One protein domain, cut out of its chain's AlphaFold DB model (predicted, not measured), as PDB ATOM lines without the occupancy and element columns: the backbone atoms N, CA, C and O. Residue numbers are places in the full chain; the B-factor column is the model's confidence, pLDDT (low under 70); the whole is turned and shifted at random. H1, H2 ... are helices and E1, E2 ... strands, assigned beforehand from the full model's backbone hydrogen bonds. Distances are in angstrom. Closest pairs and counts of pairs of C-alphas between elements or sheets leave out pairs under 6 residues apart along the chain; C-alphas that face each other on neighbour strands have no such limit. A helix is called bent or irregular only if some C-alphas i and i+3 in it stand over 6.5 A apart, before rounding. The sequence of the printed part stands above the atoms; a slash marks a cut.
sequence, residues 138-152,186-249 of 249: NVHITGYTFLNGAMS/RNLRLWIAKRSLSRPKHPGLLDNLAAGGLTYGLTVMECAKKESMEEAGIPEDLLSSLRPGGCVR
ATOM      1  N   ASN A 138      -7.931  52.171  55.355       94.00
ATOM      2  CA  ASN A 138      -7.793  51.387  54.135       94.00
ATOM      3  C   ASN A 138      -8.352  52.207  52.970       94.00
ATOM      4  O   ASN A 138      -9.145  53.129  53.172       94.00
ATOM      5  N   VAL A 139      -7.935  51.854  51.764       95.81
ATOM      6  CA  VAL A 139      -8.496  52.342  50.508       95.81
ATOM      7  C   VAL A 139      -9.267  51.205  49.855       95.81
ATOM      8  O   VAL A 139      -8.811  50.065  49.859       95.81
ATOM      9  N   HIS A 140     -10.440  51.518  49.315       96.44
ATOM     10  CA  HIS A 140     -11.290  50.581  48.587       96.44
ATOM     11  C   HIS A 140     -11.660  51.228  47.257       96.44
ATOM     12  O   HIS A 140     -12.165  52.351  47.236       96.44
ATOM     13  N   ILE A 141     -11.374  50.540  46.156       96.12
ATOM     14  CA  ILE A 141     -11.541  51.070  44.808       96.12
ATOM     15  C   ILE A 141     -12.720  50.365  44.147       96.12
ATOM     16  O   ILE A 141     -12.745  49.141  44.013       96.12
ATOM     17  N   THR A 142     -13.698  51.147  43.703       94.25
ATOM     18  CA  THR A 142     -14.847  50.651  42.943       94.25
ATOM     19  C   THR A 142     -14.648  50.979  41.473       94.25
ATOM     20  O   THR A 142     -14.732  52.138  41.073       94.25
ATOM     21  N   GLY A 143     -14.385  49.954  40.665       92.00
ATOM     22  CA  GLY A 143     -14.325  50.081  39.212       92.00
ATOM     23  C   GLY A 143     -15.670  49.783  38.582       92.00
ATOM     24  O   GLY A 143     -16.304  48.778  38.910       92.00
ATOM     25  N   TYR A 144     -16.088  50.619  37.641       89.81
ATOM     26  CA  TYR A 144     -17.326  50.420  36.907       89.81
ATOM     27  C   TYR A 144     -17.176  50.810  35.439       89.81
ATOM     28  O   TYR A 144     -16.263  51.536  35.056       89.81
ATOM     29  N   THR A 145     -18.082  50.303  34.615       87.62
ATOM     30  CA  THR A 145     -18.236  50.695  33.214       87.62
ATOM     31  C   THR A 145     -19.708  50.655  32.848       87.62
ATOM     32  O   THR A 145     -20.498  49.945  33.472       87.62
ATOM     33  N   PHE A 146     -20.074  51.358  31.786       83.56
ATOM     34  CA  PHE A 146     -21.364  51.181  31.142       83.56
ATOM     35  C   PHE A 146     -21.175  50.362  29.868       83.56
ATOM     36  O   PHE A 146     -20.258  50.623  29.090       83.56
ATOM     37  N   LEU A 147     -22.002  49.339  29.657       82.75
ATOM     38  CA  LEU A 147     -22.020  48.636  28.375       82.75
ATOM     39  C   LEU A 147     -22.632  49.552  27.313       82.75
ATOM     40  O   LEU A 147     -23.722  50.092  27.508       82.75
ATOM     41  N   ASN A 148     -21.935  49.700  26.185       66.44
ATOM     42  CA  ASN A 148     -22.408  50.509  25.070       66.44
ATOM     43  C   ASN A 148     -23.705  49.928  24.484       66.44
ATOM     44  O   ASN A 148     -23.690  48.972  23.713       66.44
ATOM     45  N   GLY A 149     -24.814  50.575  24.824       58.62
ATOM     46  CA  GLY A 149     -26.045  50.669  24.049       58.62
ATOM     47  C   GLY A 149     -26.530  52.113  24.183       58.62
ATOM     48  O   GLY A 149     -26.561  52.613  25.301       58.62
ATOM     49  N   ALA A 150     -26.786  52.785  23.052       50.06
ATOM     50  CA  ALA A 150     -27.314  54.153  22.916       50.06
ATOM     51  C   ALA A 150     -27.113  55.094  24.130       50.06
ATOM     52  O   ALA A 150     -28.087  55.519  24.735       50.06
ATOM     53  N   MET A 151     -25.864  55.438  24.470       54.12
ATOM     54  CA  MET A 151     -25.584  56.543  25.398       54.12
ATOM     55  C   MET A 151     -25.261  57.815  24.617       54.12
ATOM     56  O   MET A 151     -24.341  57.842  23.780       54.12
ATOM     57  N   SER A 152     -25.997  58.873  24.928       54.97
ATOM     58  CA  SER A 152     -25.697  60.238  24.517       54.97
ATOM     59  C   SER A 152     -24.337  60.684  25.071       54.97
ATOM     60  O   SER A 152     -23.814  60.144  26.047       54.97
ATOM     61  N   ARG A 186     -29.404  49.981  33.832       80.56
ATOM     62  CA  ARG A 186     -29.313  48.543  33.493       80.56
ATOM     63  C   ARG A 186     -28.022  48.154  32.764       80.56
ATOM     64  O   ARG A 186     -27.658  46.976  32.727       80.56
ATOM     65  N   ASN A 187     -27.339  49.117  32.155       82.56
ATOM     66  CA  ASN A 187     -26.063  48.925  31.473       82.56
ATOM     67  C   ASN A 187     -24.842  49.148  32.379       82.56
ATOM     68  O   ASN A 187     -23.732  48.867  31.929       82.56
ATOM     69  N   LEU A 188     -25.021  49.574  33.636       86.69
ATOM     70  CA  LEU A 188     -23.939  49.664  34.614       86.69
ATOM     71  C   LEU A 188     -23.380  48.268  34.915       86.69
ATOM     72  O   LEU A 188     -24.117  47.297  35.114       86.69
ATOM     73  N   ARG A 189     -22.058  48.154  34.944       89.44
ATOM     74  CA  ARG A 189     -21.324  46.958  35.353       89.44
ATOM     75  C   ARG A 189     -20.268  47.357  36.365       89.44
ATOM     76  O   ARG A 189     -19.571  48.347  36.162       89.44
ATOM     77  N   LEU A 190     -20.144  46.566  37.423       92.56
ATOM     78  CA  LEU A 190     -19.084  46.693  38.415       92.56
ATOM     79  C   LEU A 190     -18.039  45.610  38.179       92.56
ATOM     80  O   LEU A 190     -18.381  44.454  37.918       92.56
ATOM     81  N   TRP A 191     -16.772  45.977  38.317       94.56
ATOM     82  CA  TRP A 191     -15.692  45.010  38.427       94.56
ATOM     83  C   TRP A 191     -15.596  44.540  39.876       94.56
ATOM     84  O   TRP A 191     -15.335  45.336  40.777       94.56
ATOM     85  N   ILE A 192     -15.818  43.246  40.087       95.94
ATOM     86  CA  ILE A 192     -15.740  42.600  41.396       95.94
ATOM     87  C   ILE A 192     -14.568  41.627  41.363       95.94
ATOM     88  O   ILE A 192     -14.560  40.692  40.556       95.94
ATOM     89  N   ALA A 193     -13.577  41.841  42.225       95.50
ATOM     90  CA  ALA A 193     -12.447  40.934  42.313       95.50
ATOM     91  C   ALA A 193     -12.846  39.663  43.071       95.50
ATOM     92  O   ALA A 193     -13.700  39.676  43.961       95.50
ATOM     93  N   LYS A 194     -12.186  38.549  42.749       95.94
ATOM     94  CA  LYS A 194     -12.231  37.331  43.560       95.94
ATOM     95  C   LYS A 194     -10.878  37.143  44.226       95.94
ATOM     96  O   LYS A 194      -9.857  37.021  43.551       95.94
ATOM     97  N   ARG A 195     -10.865  37.090  45.555       94.12
ATOM     98  CA  ARG A 195      -9.632  36.960  46.336       94.12
ATOM     99  C   ARG A 195      -8.954  35.623  46.050       94.12
ATOM    100  O   ARG A 195      -9.609  34.581  46.023       94.12
ATOM    101  N   SER A 196      -7.626  35.643  45.917       92.88
ATOM    102  CA  SER A 196      -6.833  34.416  45.778       92.88
ATOM    103  C   SER A 196      -7.103  33.440  46.929       92.88
ATOM    104  O   SER A 196      -7.214  33.841  48.092       92.88
ATOM    105  N   LEU A 197      -7.147  32.144  46.611       94.31
ATOM    106  CA  LEU A 197      -7.278  31.068  47.597       94.31
ATOM    107  C   LEU A 197      -6.081  30.994  48.558       94.31
ATOM    108  O   LEU A 197      -6.214  30.460  49.653       94.31
ATOM    109  N   SER A 198      -4.932  31.566  48.183       91.06
ATOM    110  CA  SER A 198      -3.743  31.636  49.039       91.06
ATOM    111  C   SER A 198      -3.776  32.777  50.061       91.06
ATOM    112  O   SER A 198      -2.865  32.889  50.885       91.06
ATOM    113  N   ARG A 199      -4.790  33.658  50.036       84.38
ATOM    114  CA  ARG A 199      -4.871  34.757  51.007       84.38
ATOM    115  C   ARG A 199      -5.151  34.190  52.408       84.38
ATOM    116  O   ARG A 199      -6.120  33.458  52.583       84.38
ATOM    117  N   PRO A 200      -4.405  34.617  53.445       82.50
ATOM    118  CA  PRO A 200      -4.611  34.130  54.812       82.50
ATOM    119  C   PRO A 200      -5.941  34.590  55.428       82.50
ATOM    120  O   PRO A 200      -6.366  34.061  56.449       82.50
ATOM    121  N   LYS A 201      -6.592  35.598  54.835       82.31
ATOM    122  CA  LYS A 201      -7.903  36.100  55.259       82.31
ATOM    123  C   LYS A 201      -8.871  36.095  54.089       82.31
ATOM    124  O   LYS A 201      -8.562  36.676  53.041       82.31
ATOM    125  N   HIS A 202     -10.040  35.503  54.328       88.88
ATOM    126  CA  HIS A 202     -11.171  35.452  53.401       88.88
ATOM    127  C   HIS A 202     -10.797  34.927  51.997       88.88
ATOM    128  O   HIS A 202     -11.042  35.619  51.006       88.88
ATOM    129  N   PRO A 203     -10.152  33.748  51.887       93.38
ATOM    130  CA  PRO A 203      -9.775  33.180  50.594       93.38
ATOM    131  C   PRO A 203     -11.014  32.887  49.735       93.38
ATOM    132  O   PRO A 203     -12.013  32.372  50.232       93.38
ATOM    133  N   GLY A 204     -10.958  33.214  48.440       94.25
ATOM    134  CA  GLY A 204     -12.020  32.910  47.475       94.25
ATOM    135  C   GLY A 204     -13.276  33.785  47.545       94.25
ATOM    136  O   GLY A 204     -14.138  33.633  46.678       94.25
ATOM    137  N   LEU A 205     -13.384  34.688  48.529       94.88
ATOM    138  CA  LEU A 205     -14.504  35.629  48.632       94.88
ATOM    139  C   LEU A 205     -14.398  36.752  47.591       94.88
ATOM    140  O   LEU A 205     -13.327  37.005  47.037       94.88
ATOM    141  N   LEU A 206     -15.529  37.409  47.337       96.06
ATOM    142  CA  LEU A 206     -15.603  38.604  46.498       96.06
ATOM    143  C   LEU A 206     -15.048  39.823  47.245       96.06
ATOM    144  O   LEU A 206     -15.140  39.890  48.472       96.06
ATOM    145  N   ASP A 207     -14.481  40.765  46.501       95.19
ATOM    146  CA  ASP A 207     -13.881  41.998  47.011       95.19
ATOM    147  C   ASP A 207     -14.162  43.174  46.062       95.19
ATOM    148  O   ASP A 207     -14.674  42.995  44.949       95.19
ATOM    149  N   ASN A 208     -13.799  44.381  46.491       95.19
ATOM    150  CA  ASN A 208     -13.690  45.539  45.608       95.19
ATOM    151  C   ASN A 208     -12.718  45.254  44.444       95.19
ATOM    152  O   ASN A 208     -11.952  44.293  44.489       95.19
ATOM    153  N   LEU A 209     -12.722  46.098  43.404       95.69
ATOM    154  CA  LEU A 209     -11.785  45.967  42.276       95.69
ATOM    155  C   LEU A 209     -10.330  45.882  42.770       95.69
ATOM    156  O   LEU A 209      -9.574  45.034  42.307       95.69
ATOM    157  N   ALA A 210      -9.977  46.737  43.729       96.38
ATOM    158  CA  ALA A 210      -8.745  46.669  44.505       96.38
ATOM    159  C   ALA A 210      -9.009  47.228  45.911       96.38
ATOM    160  O   ALA A 210      -9.859  48.115  46.076       96.38
ATOM    161  N   ALA A 211      -8.302  46.728  46.927       95.62
ATOM    162  CA  ALA A 211      -8.400  47.267  48.280       95.62
ATOM    163  C   ALA A 211      -7.148  46.972  49.111       95.62
ATOM    164  O   ALA A 211      -6.659  45.847  49.162       95.62
ATOM    165  N   GLY A 212      -6.686  47.965  49.870       93.44
ATOM    166  CA  GLY A 212      -5.453  47.829  50.638       93.44
ATOM    167  C   GLY A 212      -5.379  48.728  51.857       93.44
ATOM    168  O   GLY A 212      -6.152  49.670  52.027       93.44
ATOM    169  N   GLY A 213      -4.443  48.401  52.744       94.25
ATOM    170  CA  GLY A 213      -4.196  49.189  53.944       94.25
ATOM    171  C   GLY A 213      -3.473  50.484  53.617       94.25
ATOM    172  O   GLY A 213      -2.545  50.495  52.816       94.25
ATOM    173  N   LEU A 214      -3.868  51.572  54.271       95.12
ATOM    174  CA  LEU A 214      -3.243  52.868  54.061       95.12
ATOM    175  C   LEU A 214      -1.873  52.914  54.740       95.12
ATOM    176  O   LEU A 214      -1.764  53.137  55.949       95.12
ATOM    177  N   THR A 215      -0.838  52.693  53.935       94.75
ATOM    178  CA  THR A 215       0.558  52.710  54.379       94.75
ATOM    179  C   THR A 215       0.960  54.117  54.825       94.75
ATOM    180  O   THR A 215       0.599  55.117  54.201       94.75
ATOM    181  N   TYR A 216       1.702  54.207  55.926       96.12
ATOM    182  CA  TYR A 216       2.272  55.458  56.411       96.12
ATOM    183  C   TYR A 216       3.185  56.088  55.352       96.12
ATOM    184  O   TYR A 216       3.938  55.391  54.680       96.12
ATOM    185  N   GLY A 217       3.114  57.411  55.215       94.44
ATOM    186  CA  GLY A 217       3.856  58.162  54.201       94.44
ATOM    187  C   GLY A 217       3.133  58.297  52.859       94.44
ATOM    188  O   GLY A 217       3.526  59.149  52.073       94.44
ATOM    189  N   LEU A 218       2.056  57.539  52.618       95.12
ATOM    190  CA  LEU A 218       1.211  57.717  51.436       95.12
ATOM    191  C   LEU A 218      -0.028  58.555  51.757       95.12
ATOM    192  O   LEU A 218      -0.698  58.383  52.784       95.12
ATOM    193  N   THR A 219      -0.393  59.426  50.823       94.06
ATOM    194  CA  THR A 219      -1.740  59.989  50.762       94.06
ATOM    195  C   THR A 219      -2.759  58.898  50.422       94.06
ATOM    196  O   THR A 219      -2.433  57.818  49.925       94.06
ATOM    197  N   VAL A 220      -4.039  59.189  50.664       93.56
ATOM    198  CA  VAL A 220      -5.139  58.276  50.304       93.56
ATOM    199  C   VAL A 220      -5.118  57.965  48.804       93.56
ATOM    200  O   VAL A 220      -5.301  56.817  48.417       93.56
ATOM    201  N   MET A 221      -4.854  58.973  47.966       94.88
ATOM    202  CA  MET A 221      -4.854  58.815  46.514       94.88
ATOM    203  C   MET A 221      -3.647  58.013  46.018       94.88
ATOM    204  O   MET A 221      -3.816  57.120  45.194       94.88
ATOM    205  N   GLU A 222      -2.445  58.268  46.541       95.94
ATOM    206  CA  GLU A 222      -1.252  57.478  46.196       95.94
ATOM    207  C   GLU A 222      -1.423  56.011  46.585       95.94
ATOM    208  O   GLU A 222      -1.137  55.122  45.785       95.94
ATOM    209  N   CYS A 223      -1.960  55.748  47.780       96.56
ATOM    210  CA  CYS A 223      -2.252  54.386  48.206       96.56
ATOM    211  C   CYS A 223      -3.301  53.730  47.302       96.56
ATOM    212  O   CYS A 223      -3.113  52.595  46.882       96.56
ATOM    213  N   ALA A 224      -4.384  54.432  46.954       96.69
ATOM    214  CA  ALA A 224      -5.411  53.880  46.075       96.69
ATOM    215  C   ALA A 224      -4.862  53.542  44.678       96.69
ATOM    216  O   ALA A 224      -5.219  52.505  44.116       96.69
ATOM    217  N   LYS A 225      -3.957  54.374  44.145       96.62
ATOM    218  CA  LYS A 225      -3.266  54.105  42.879       96.62
ATOM    219  C   LYS A 225      -2.348  52.888  42.974       96.62
ATOM    220  O   LYS A 225      -2.493  51.973  42.168       96.62
ATOM    221  N   LYS A 226      -1.480  52.841  43.992       96.12
ATOM    222  CA  LYS A 226      -0.586  51.706  44.265       96.12
ATOM    223  C   LYS A 226      -1.360  50.384  44.317       96.12
ATOM    224  O   LYS A 226      -1.029  49.458  43.589       96.12
ATOM    225  N   GLU A 227      -2.413  50.310  45.132       97.00
ATOM    226  CA  GLU A 227      -3.201  49.079  45.296       97.00
ATOM    227  C   GLU A 227      -3.956  48.704  44.008       97.00
ATOM    228  O   GLU A 227      -4.052  47.527  43.667       97.00
ATOM    229  N   SER A 228      -4.433  49.688  43.236       96.94
ATOM    230  CA  SER A 228      -5.056  49.441  41.924       96.94
ATOM    231  C   SER A 228      -4.075  48.841  40.910       96.94
ATOM    232  O   SER A 228      -4.437  47.940  40.153       96.94
ATOM    233  N   MET A 229      -2.830  49.321  40.903       96.81
ATOM    234  CA  MET A 229      -1.768  48.790  40.047       96.81
ATOM    235  C   MET A 229      -1.356  47.378  40.483       96.81
ATOM    236  O   MET A 229      -1.251  46.484  39.648       96.81
ATOM    237  N   GLU A 230      -1.150  47.160  41.783       94.81
ATOM    238  CA  GLU A 230      -0.652  45.890  42.324       94.81
ATOM    239  C   GLU A 230      -1.695  44.763  42.294       94.81
ATOM    240  O   GLU A 230      -1.354  43.624  41.970       94.81
ATOM    241  N   GLU A 231      -2.956  45.048  42.636       95.12
ATOM    242  CA  GLU A 231      -3.982  44.007  42.789       95.12
ATOM    243  C   GLU A 231      -4.827  43.790  41.532       95.12
ATOM    244  O   GLU A 231      -5.253  42.663  41.273       95.12
ATOM    245  N   ALA A 232      -5.059  44.849  40.752       94.75
ATOM    246  CA  ALA A 232      -5.899  44.803  39.555       94.75
ATOM    247  C   ALA A 232      -5.117  45.024  38.250       94.75
ATOM    248  O   ALA A 232      -5.706  44.943  37.172       94.75
ATOM    249  N   GLY A 233      -3.805  45.283  38.322       95.44
ATOM    250  CA  GLY A 233      -2.968  45.490  37.139       95.44
ATOM    251  C   GLY A 233      -3.340  46.740  36.343       95.44
ATOM    252  O   GLY A 233      -3.098  46.774  35.139       95.44
ATOM    253  N   ILE A 234      -3.972  47.735  36.977       94.94
ATOM    254  CA  ILE A 234      -4.470  48.930  36.287       94.94
ATOM    255  C   ILE A 234      -3.295  49.866  35.990       94.94
ATOM    256  O   ILE A 234      -2.631  50.298  36.932       94.94
ATOM    257  N   PRO A 235      -3.044  50.213  34.718       94.31
ATOM    258  CA  PRO A 235      -2.017  51.175  34.341       94.31
ATOM    259  C   PRO A 235      -2.215  52.560  34.973       94.31
ATOM    260  O   PRO A 235      -3.341  53.028  35.155       94.31
ATOM    261  N   GLU A 236      -1.110  53.236  35.295       92.62
ATOM    262  CA  GLU A 236      -1.130  54.530  35.989       92.62
ATOM    263  C   GLU A 236      -1.857  55.635  35.202       92.62
ATOM    264  O   GLU A 236      -2.556  56.463  35.790       92.62
ATOM    265  N   ASP A 237      -1.755  55.625  33.873       92.00
ATOM    266  CA  ASP A 237      -2.412  56.578  32.975       92.00
ATOM    267  C   ASP A 237      -3.946  56.527  33.078       92.00
ATOM    268  O   ASP A 237      -4.603  57.576  33.059       92.00
ATOM    269  N   LEU A 238      -4.525  55.342  33.305       89.69
ATOM    270  CA  LEU A 238      -5.967  55.178  33.540       89.69
ATOM    271  C   LEU A 238      -6.417  55.679  34.922       89.69
ATOM    272  O   LEU A 238      -7.575  56.069  35.103       89.69
ATOM    273  N   LEU A 239      -5.506  55.729  35.897       92.88
ATOM    274  CA  LEU A 239      -5.795  56.159  37.269       92.88
ATOM    275  C   LEU A 239      -5.817  57.684  37.441       92.88
ATOM    276  O   LEU A 239      -6.112  58.182  38.531       92.88
ATOM    277  N   SER A 240      -5.557  58.443  36.374       87.56
ATOM    278  CA  SER A 240      -5.728  59.903  36.341       87.56
ATOM    279  C   SER A 240      -7.166  60.352  36.645       87.56
ATOM    280  O   SER A 240      -7.374  61.447  37.164       87.56
ATOM    281  N   SER A 241      -8.150  59.490  36.373       83.50
ATOM    282  CA  SER A 241      -9.580  59.745  36.591       83.50
ATOM    283  C   SER A 241     -10.110  59.300  37.961       83.50
ATOM    284  O   SER A 241     -11.296  59.484  38.241       83.50
ATOM    285  N   LEU A 242      -9.261  58.722  38.819       90.50
ATOM    286  CA  LEU A 242      -9.668  58.210  40.127       90.50
ATOM    287  C   LEU A 242     -10.131  59.356  41.042       90.50
ATOM    288  O   LEU A 242      -9.404  60.326  41.261       90.50
ATOM    289  N   ARG A 243     -11.342  59.238  41.597       90.12
ATOM    290  CA  ARG A 243     -11.966  60.261  42.453       90.12
ATOM    291  C   ARG A 243     -12.318  59.694  43.832       90.12
ATOM    292  O   ARG A 243     -12.722  58.535  43.916       90.12
ATOM    293  N   PRO A 244     -12.200  60.488  44.913       90.94
ATOM    294  CA  PRO A 244     -12.733  60.107  46.217       90.94
ATOM    295  C   PRO A 244     -14.254  59.920  46.149       90.94
ATOM    296  O   PRO A 244     -14.955  60.808  45.678       90.94
ATOM    297  N   GLY A 245     -14.752  58.783  46.640       85.62
ATOM    298  CA  GLY A 245     -16.188  58.468  46.696       85.62
ATOM    299  C   GLY A 245     -16.810  58.578  48.093       85.62
ATOM    300  O   GLY A 245     -17.933  58.134  48.288       85.62
ATOM    301  N   GLY A 246     -16.073  59.105  49.077       88.25
ATOM    302  CA  GLY A 246     -16.490  59.174  50.483       88.25
ATOM    303  C   GLY A 246     -15.717  58.221  51.401       88.25
ATOM    304  O   GLY A 246     -14.653  57.712  51.042       88.25
ATOM    305  N   CYS A 247     -16.225  58.011  52.618       87.44
ATOM    306  CA  CYS A 247     -15.635  57.102  53.600       87.44
ATOM    307  C   CYS A 247     -16.702  56.388  54.436       87.44
ATOM    308  O   CYS A 247     -17.699  56.997  54.815       87.44
ATOM    309  N   VAL A 248     -16.433  55.132  54.793       84.25
ATOM    310  CA  VAL A 248     -17.178  54.377  55.812       84.25
ATOM    311  C   VAL A 248     -16.330  54.367  57.085       84.25
ATOM    312  O   VAL A 248     -15.121  54.134  56.998       84.25
ATOM    313  N   ARG A 249     -16.929  54.681  58.238       75.00
ATOM    314  CA  ARG A 249     -16.255  54.749  59.544       75.00
ATOM    315  C   ARG A 249     -16.841  53.744  60.517       75.00
ATOM    316  O   ARG A 249     -18.072  53.543  60.453       75.00
TER     317      ARG A 249
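This is residues 138 to 152 and 186 to 249 of the 249 residues of an uncharacterized protein of Schistocephalus solidus (UniProt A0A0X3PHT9). A narrow two-stranded ribbon makes the backbone of the picture: E1 runs on nearly straight into E2, with E4 beside E1 in one half and E3 beside E2 in the other, and loops reach beyond the ribbon at both ends of the longest axis. H1 packs on the E1 and E4 half, while the E2 and E3 half reaches away from both helices, and a long loop, residues 192 to 209, joins E3 to E4. The printed part has 79 residues, with four named strands and then two named helices in the order E1 E2 E3 E4 H1 H2; the strands form two antiparallel sheets, E1 - E4 and E2 - E3. The class is mixed, helices and strands, with 35 of the 79 residues in named elements. The whole is only just loose, close to compact, with a radius of gyration of the C-alphas of 14.0 A and spans of 43 by 29 by 28 A.

E1, residues 138 to 141, and E4, residues 210 to 213, are antiparallel neighbours at 171 degrees, with N 139 and O 212 at 2.8 A and N 141 and O 210 at 2.9 A, within hydrogen-bond range. H1, residues 220 to 232, has 12 pairs of C-alphas within 8 A of E4, the closest being those of Ala 210 and Ser 228 at 5.3 A. With E1 it has 6 such pairs, the closest those of Val 139 and Ala 224 at 5.6 A. H2, residues 236 to 241, only just touches H1, with 3 pairs of C-alphas within 8 A, and H1 does so with residues 225 to 229 alone; the closest C-alphas are those of Lys 225 and Leu 239, 6.5 A apart. They run opposite ways at a steep tilt of 52 degrees. E1 runs on at 17 degrees into E2, residues 143 to 146; the two meet only through their link. E2 and E3, residues 188 to 191, are antiparallel neighbours at 150 degrees, with N 189 and O 145 at 2.8 A, within hydrogen-bond range. E2 and E3 are apart from H1 and H2. Every O i to N i+4 pair is within hydrogen-bond range in H1; in H2 it is 0 of 2, with 1 of 3 O i to N i+3 pairs within range.

E1 begins at C-alpha 138, at (-7.793, 51.387, 54.135), and measures 10.1 A; E2 and E4 each measure 10.8 A and E3 10.2 A. H1 measures 17.3 A and ends at C-alpha 232, at (-5.899, 44.803, 39.555). H2 measures 9.9 A, ends at C-alpha 241, at (-9.580, 59.745, 36.591), and is only just irregular, with C-alphas 238 and 241 at 6.6 A.

The two C-alphas farthest apart, those of Ser 152 and Pro 200, are 45.2 A apart. Residues 153 to 185 are not printed, and C-alphas 152 and 186 are 15.2 A apart across this cut. The link from E3 to E4 is long, 18 residues; within it residues 193 to 194 pair antiparallel with residues 206 to 207. The mean pLDDT of the printed part is 89.8, and residues 148 to 152 are under 70.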